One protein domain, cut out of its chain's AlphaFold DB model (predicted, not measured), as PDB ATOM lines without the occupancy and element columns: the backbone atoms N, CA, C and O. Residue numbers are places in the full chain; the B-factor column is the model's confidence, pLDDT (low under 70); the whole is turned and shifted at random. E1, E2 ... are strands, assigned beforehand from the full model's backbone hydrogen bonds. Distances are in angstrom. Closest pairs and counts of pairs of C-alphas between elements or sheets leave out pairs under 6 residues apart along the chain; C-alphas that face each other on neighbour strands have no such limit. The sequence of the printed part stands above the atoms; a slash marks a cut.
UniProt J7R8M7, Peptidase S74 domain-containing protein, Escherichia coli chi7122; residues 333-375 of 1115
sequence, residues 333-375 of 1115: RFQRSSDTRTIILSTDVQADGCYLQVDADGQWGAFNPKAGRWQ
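This is residues 333 to 375 of the 1115 residues of the protein "Peptidase S74 domain-containing protein" of Escherichia coli chi7122 (UniProt J7R8M7). One strongly twisted sheet of five short strands makes a small slab, with strands side by side in chain order and the chain folding back at each turn; the loop of residues 346 to 354 joins E2 to E3. The 43 printed residues have no named helix; the order E1, E2, E3, E4, E5 is all antiparallel, and the class is all strand. The whole is compact, with a radius of gyration of the C-alphas of 9.7 A, and spans 25 by 20 by 11 A, only just flat.

E3 is residues 355 to 359, 12.5 A long. E2 is residues 341 to 345, 12.7 A, and E4 is residues 364 to 368, 12.8 A. E1, residues 334 to 338, 12.8 A, begins at C-alpha 334 (-15.239, 38.890, -38.601). E5, residues 373 to 375, 6.4 A, ends at C-alpha 375 (-0.831, 35.249, -52.336).

The sheet is a meander, each strand the antiparallel neighbour of the one before. The hairpin E2 and E3 stands at 169 degrees between directions, with N 342 and O 358 3.2 A apart. In the hairpin E3 and E4, at 141 degrees, N 357 and O 365 are 2.9 A apart. In the hairpin E1 and E2, at 147 degrees, N 337 and O 341 are 2.9 A apart. In the hairpin E4 and E5, at 112 degrees, N 375 and O 366 are 2.9 A apart. These N and O pairs are within hydrogen-bond range. The edge strands E1 and E5 are apart.

The C-alphas of Asp 348 and Asp 361, the two farthest apart, are 26.4 A from each other. The printed part has no cut, and no link is long. Mean pLDDT of the printed part is 81.0, and no printed residue is under 70.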
ATOM      1  N   ARG A 333     -16.576  34.939 -37.307       72.19
ATOM      2  CA  ARG A 333     -15.538  35.015 -38.380       72.19
ATOM      3  C   ARG A 333     -15.075  36.419 -38.836       72.19
ATOM      4  O   ARG A 333     -14.268  36.527 -39.760       72.19
ATOM      5  N   PHE A 334     -15.560  37.500 -38.221       78.00
ATOM      6  CA  PHE A 334     -15.239  38.890 -38.601       78.00
ATOM      7  C   PHE A 334     -14.480  39.596 -37.467       78.00
ATOM      8  O   PHE A 334     -15.049  39.792 -36.394       78.00
ATOM      9  N   GLN A 335     -13.194  39.931 -37.663       76.19
ATOM     10  CA  GLN A 335     -12.278  40.183 -36.537       76.19
ATOM     11  C   GLN A 335     -11.346  41.397 -36.721       76.19
ATOM     12  O   GLN A 335     -10.758  41.636 -37.778       76.19
ATOM     13  N   ARG A 336     -11.154  42.154 -35.633       79.94
ATOM     14  CA  ARG A 336     -10.146  43.222 -35.509       79.94
ATOM     15  C   ARG A 336      -8.863  42.604 -34.947       79.94
ATOM     16  O   ARG A 336      -8.792  42.331 -33.753       79.94
ATOM     17  N   SER A 337      -7.881  42.340 -35.809       76.00
ATOM     18  CA  SER A 337      -6.682  41.554 -35.469       76.00
ATOM     19  C   SER A 337      -5.644  42.320 -34.647       76.00
ATOM     20  O   SER A 337      -4.848  41.699 -33.949       76.00
ATOM     21  N   SER A 338      -5.607  43.646 -34.763       80.81
ATOM     22  CA  SER A 338      -4.816  44.545 -33.916       80.81
ATOM     23  C   SER A 338      -5.441  45.943 -33.940       80.81
ATOM     24  O   SER A 338      -6.423  46.175 -34.651       80.81
ATOM     25  N   ASP A 339      -4.869  46.907 -33.213       80.00
ATOM     26  CA  ASP A 339      -5.355  48.288 -33.280       80.00
ATOM     27  C   ASP A 339      -5.228  48.937 -34.669       80.00
ATOM     28  O   ASP A 339      -5.990  49.854 -34.978       80.00
ATOM     29  N   THR A 340      -4.326  48.424 -35.512       81.31
ATOM     30  CA  THR A 340      -4.016  48.926 -36.861       81.31
ATOM     31  C   THR A 340      -4.380  47.955 -37.990       81.31
ATOM     32  O   THR A 340      -4.060  48.241 -39.142       81.31
ATOM     33  N   ARG A 341      -5.036  46.819 -37.694       85.38
ATOM     34  CA  ARG A 341      -5.327  45.755 -38.672       85.38
ATOM     35  C   ARG A 341      -6.718  45.148 -38.510       85.38
ATOM     36  O   ARG A 341      -7.053  44.597 -37.459       85.38
ATOM     37  N   THR A 342      -7.469  45.119 -39.607       86.06
ATOM     38  CA  THR A 342      -8.743  44.390 -39.726       86.06
ATOM     39  C   THR A 342      -8.556  43.168 -40.621       86.06
ATOM     40  O   THR A 342      -7.838  43.250 -41.620       86.06
ATOM     41  N   ILE A 343      -9.194  42.045 -40.270       85.81
ATOM     42  CA  ILE A 343      -9.159  40.816 -41.071       85.81
ATOM     43  C   ILE A 343     -10.545  40.189 -41.244       85.81
ATOM     44  O   ILE A 343     -11.401  40.241 -40.357       85.81
ATOM     45  N   ILE A 344     -10.739  39.535 -42.387       85.88
ATOM     46  CA  ILE A 344     -11.866  38.628 -42.631       85.88
ATOM     47  C   ILE A 344     -11.282  37.228 -42.798       85.88
ATOM     48  O   ILE A 344     -10.473  37.005 -43.702       85.88
ATOM     49  N   LEU A 345     -11.657  36.306 -41.908       81.50
ATOM     50  CA  LEU A 345     -11.148  34.936 -41.908       81.50
ATOM     51  C   LEU A 345     -11.929  34.055 -42.890       81.50
ATOM     52  O   LEU A 345     -13.158  34.109 -42.929       81.50
ATOM     53  N   SER A 346     -11.244  33.161 -43.612       80.00
ATOM     54  CA  SER A 346     -11.915  32.091 -44.372       80.00
ATOM     55  C   SER A 346     -12.437  30.941 -43.490       80.00
ATOM     56  O   SER A 346     -13.047  30.005 -44.001       80.00
ATOM     57  N   THR A 347     -12.165  30.975 -42.184       76.00
ATOM     58  CA  THR A 347     -12.340  29.892 -41.198       76.00
ATOM     59  C   THR A 347     -12.657  30.479 -39.819       76.00
ATOM     60  O   THR A 347     -12.438  31.662 -39.583       76.00
ATOM     61  N   ASP A 348     -13.134  29.665 -38.875       72.75
ATOM     62  CA  ASP A 348     -13.293  30.095 -37.471       72.75
ATOM     63  C   ASP A 348     -11.950  30.270 -36.737       72.75
ATOM     64  O   ASP A 348     -11.857  31.026 -35.771       72.75
ATOM     65  N   VAL A 349     -10.893  29.610 -37.223       71.00
ATOM     66  CA  VAL A 349      -9.533  29.653 -36.669       71.00
ATOM     67  C   VAL A 349      -8.601  30.397 -37.630       71.00
ATOM     68  O   VAL A 349      -8.458  30.007 -38.790       71.00
ATOM     69  N   GLN A 350      -7.942  31.461 -37.152       72.50
ATOM     70  CA  GLN A 350      -7.077  32.333 -37.967       72.50
ATOM     71  C   GLN A 350      -5.826  31.632 -38.528       72.50
ATOM     72  O   GLN A 350      -5.315  32.043 -39.566       72.50
ATOM     73  N   ALA A 351      -5.317  30.596 -37.857       74.25
ATOM     74  CA  ALA A 351      -4.090  29.903 -38.261       74.25
ATOM     75  C   ALA A 351      -4.259  29.047 -39.534       74.25
ATOM     76  O   ALA A 351      -3.307  28.889 -40.301       74.25
ATOM     77  N   ASP A 352      -5.461  28.512 -39.760       71.56
ATOM     78  CA  ASP A 352      -5.727  27.514 -40.803       71.56
ATOM     79  C   ASP A 352      -6.237  28.114 -42.119       71.56
ATOM     80  O   ASP A 352      -6.085  27.503 -43.180       71.56
ATOM     81  N   GLY A 353      -6.821  29.312 -42.058       73.44
ATOM     82  CA  GLY A 353      -7.396  30.014 -43.201       73.44
ATOM     83  C   GLY A 353      -6.457  31.028 -43.849       73.44
ATOM     84  O   GLY A 353      -5.620  31.652 -43.195       73.44
ATOM     85  N   CYS A 354      -6.655  31.270 -45.145       81.88
ATOM     86  CA  CYS A 354      -6.234  32.538 -45.739       81.88
ATOM     87  C   CYS A 354      -7.133  33.657 -45.195       81.88
ATOM     88  O   CYS A 354      -8.318  33.438 -44.938       81.88
ATOM     89  N   TYR A 355      -6.607  34.872 -45.083       87.56
ATOM     90  CA  TYR A 355      -7.421  36.025 -44.713       87.56
ATOM     91  C   TYR A 355      -7.111  37.240 -45.585       87.56
ATOM     92  O   TYR A 355      -5.985  37.441 -46.049       87.56
ATOM     93  N   LEU A 356      -8.143  38.051 -45.812       86.62
ATOM     94  CA  LEU A 356      -7.984  39.397 -46.353       86.62
ATOM     95  C   LEU A 356      -7.472  40.292 -45.228       86.62
ATOM     96  O   LEU A 356      -8.106  40.370 -44.175       86.62
ATOM     97  N   GLN A 357      -6.329  40.937 -45.450       89.06
ATOM     98  CA  GLN A 357      -5.700  41.871 -44.522       89.06
ATOM     99  C   GLN A 357      -5.799  43.292 -45.074       89.06
ATOM    100  O   GLN A 357      -5.533  43.516 -46.256       89.06
ATOM    101  N   VAL A 358      -6.138  44.242 -44.201       87.31
ATOM    102  CA  VAL A 358      -5.984  45.683 -44.440       87.31
ATOM    103  C   VAL A 358      -5.265  46.284 -43.236       87.31
ATOM    104  O   VAL A 358      -5.731  46.132 -42.101       87.31
ATOM    105  N   ASP A 359      -4.137  46.944 -43.489       84.75
ATOM    106  CA  ASP A 359      -3.326  47.656 -42.502       84.75
ATOM    107  C   ASP A 359      -3.550  49.177 -42.584       84.75
ATOM    108  O   ASP A 359      -3.890  49.734 -43.631       84.75
ATOM    109  N   ALA A 360      -3.352  49.873 -41.463       81.94
ATOM    110  CA  ALA A 360      -3.622  51.309 -41.326       81.94
ATOM    111  C   ALA A 360      -2.698  52.242 -42.142       81.94
ATOM    112  O   ALA A 360      -2.960  53.442 -42.207       81.94
ATOM    113  N   ASP A 361      -1.633  51.723 -42.759       81.56
ATOM    114  CA  ASP A 361      -0.749  52.450 -43.683       81.56
ATOM    115  C   ASP A 361      -1.204  52.364 -45.156       81.56
ATOM    116  O   ASP A 361      -0.591  52.976 -46.032       81.56
ATOM    117  N   GLY A 362      -2.286  51.627 -45.434       76.62
ATOM    118  CA  GLY A 362      -2.826  51.407 -46.777       76.62
ATOM    119  C   GLY A 362      -2.314  50.140 -47.472       76.62
ATOM    120  O   GLY A 362      -2.731  49.877 -48.602       76.62
ATOM    121  N   GLN A 363      -1.458  49.335 -46.829       81.00
ATOM    122  CA  GLN A 363      -1.133  47.992 -47.321       81.00
ATOM    123  C   GLN A 363      -2.373  47.087 -47.220       81.00
ATOM    124  O   GLN A 363      -3.081  47.075 -46.209       81.00
ATOM    125  N   TRP A 364      -2.646  46.305 -48.266       83.94
ATOM    126  CA  TRP A 364      -3.739  45.331 -48.271       83.94
ATOM    127  C   TRP A 364      -3.444  44.146 -49.195       83.94
ATOM    128  O   TRP A 364      -2.668  44.256 -50.144       83.94
ATOM    129  N   GLY A 365      -4.085  43.007 -48.932       85.06
ATOM    130  CA  GLY A 365      -3.980  41.825 -49.789       85.06
ATOM    131  C   GLY A 365      -4.492  40.543 -49.136       85.06
ATOM    132  O   GLY A 365      -5.009  40.553 -48.019       85.06
ATOM    133  N   ALA A 366      -4.326  39.417 -49.832       86.81
ATOM    134  CA  ALA A 366      -4.612  38.088 -49.294       86.81
ATOM    135  C   ALA A 366      -3.342  37.474 -48.684       86.81
ATOM    136  O   ALA A 366      -2.386  37.160 -49.403       86.81
ATOM    137  N   PHE A 367      -3.331  37.276 -47.365       85.50
ATOM    138  CA  PHE A 367      -2.227  36.621 -46.666       85.50
ATOM    139  C   PHE A 367      -2.564  35.156 -46.371       85.50
ATOM    140  O   PHE A 367      -3.679  34.828 -45.959       85.50
ATOM    141  N   ASN A 368      -1.593  34.262 -46.575       86.12
ATOM    142  CA  ASN A 368      -1.701  32.858 -46.195       86.12
ATOM    143  C   ASN A 368      -0.727  32.586 -45.030       86.12
ATOM    144  O   ASN A 368       0.477  32.458 -45.277       86.12
ATOM    145  N   PRO A 369      -1.215  32.496 -43.775       78.19
ATOM    146  CA  PRO A 369      -0.359  32.306 -42.604       78.19
ATOM    147  C   PRO A 369       0.363  30.955 -42.630       78.19
ATOM    148  O   PRO A 369       1.556  30.898 -42.343       78.19
ATOM    149  N   LYS A 370      -0.315  29.893 -43.080       80.31
ATOM    150  CA  LYS A 370       0.233  28.533 -43.204       80.31
ATOM    151  C   LYS A 370       1.397  28.425 -44.199       80.31
ATOM    152  O   LYS A 370       2.248  27.554 -44.048       80.31
ATOM    153  N   ALA A 371       1.455  29.308 -45.197       78.88
ATOM    154  CA  ALA A 371       2.536  29.396 -46.181       78.88
ATOM    155  C   ALA A 371       3.481  30.596 -45.951       78.88
ATOM    156  O   ALA A 371       4.359  30.840 -46.780       78.88
ATOM    157  N   GLY A 372       3.282  31.362 -44.868       83.50
ATOM    158  CA  GLY A 372       4.115  32.498 -44.464       83.50
ATOM    159  C   GLY A 372       4.232  33.635 -45.487       83.50
ATOM    160  O   GLY A 372       5.221  34.366 -45.456       83.50
ATOM    161  N   ARG A 373       3.288  33.769 -46.431       84.00
ATOM    162  CA  ARG A 373       3.444  34.664 -47.592       84.00
ATOM    163  C   ARG A 373       2.137  35.262 -48.113       84.00
ATOM    164  O   ARG A 373       1.065  34.664 -48.005       84.00
ATOM    165  N   TRP A 374       2.270  36.407 -48.778       85.81
ATOM    166  CA  TRP A 374       1.234  36.996 -49.625       85.81
ATOM    167  C   TRP A 374       0.914  36.094 -50.822       85.81
ATOM    168  O   TRP A 374       1.822  35.555 -51.464       85.81
ATOM    169  N   GLN A 375      -0.370  35.949 -51.138       86.31
ATOM    170  CA  GLN A 375      -0.831  35.249 -52.336       86.31
ATOM    171  C   GLN A 375      -1.118  36.262 -53.457       86.31
ATOM    172  O   GLN A 375      -1.786  37.266 -53.197       86.31
TER     173      GLN A 375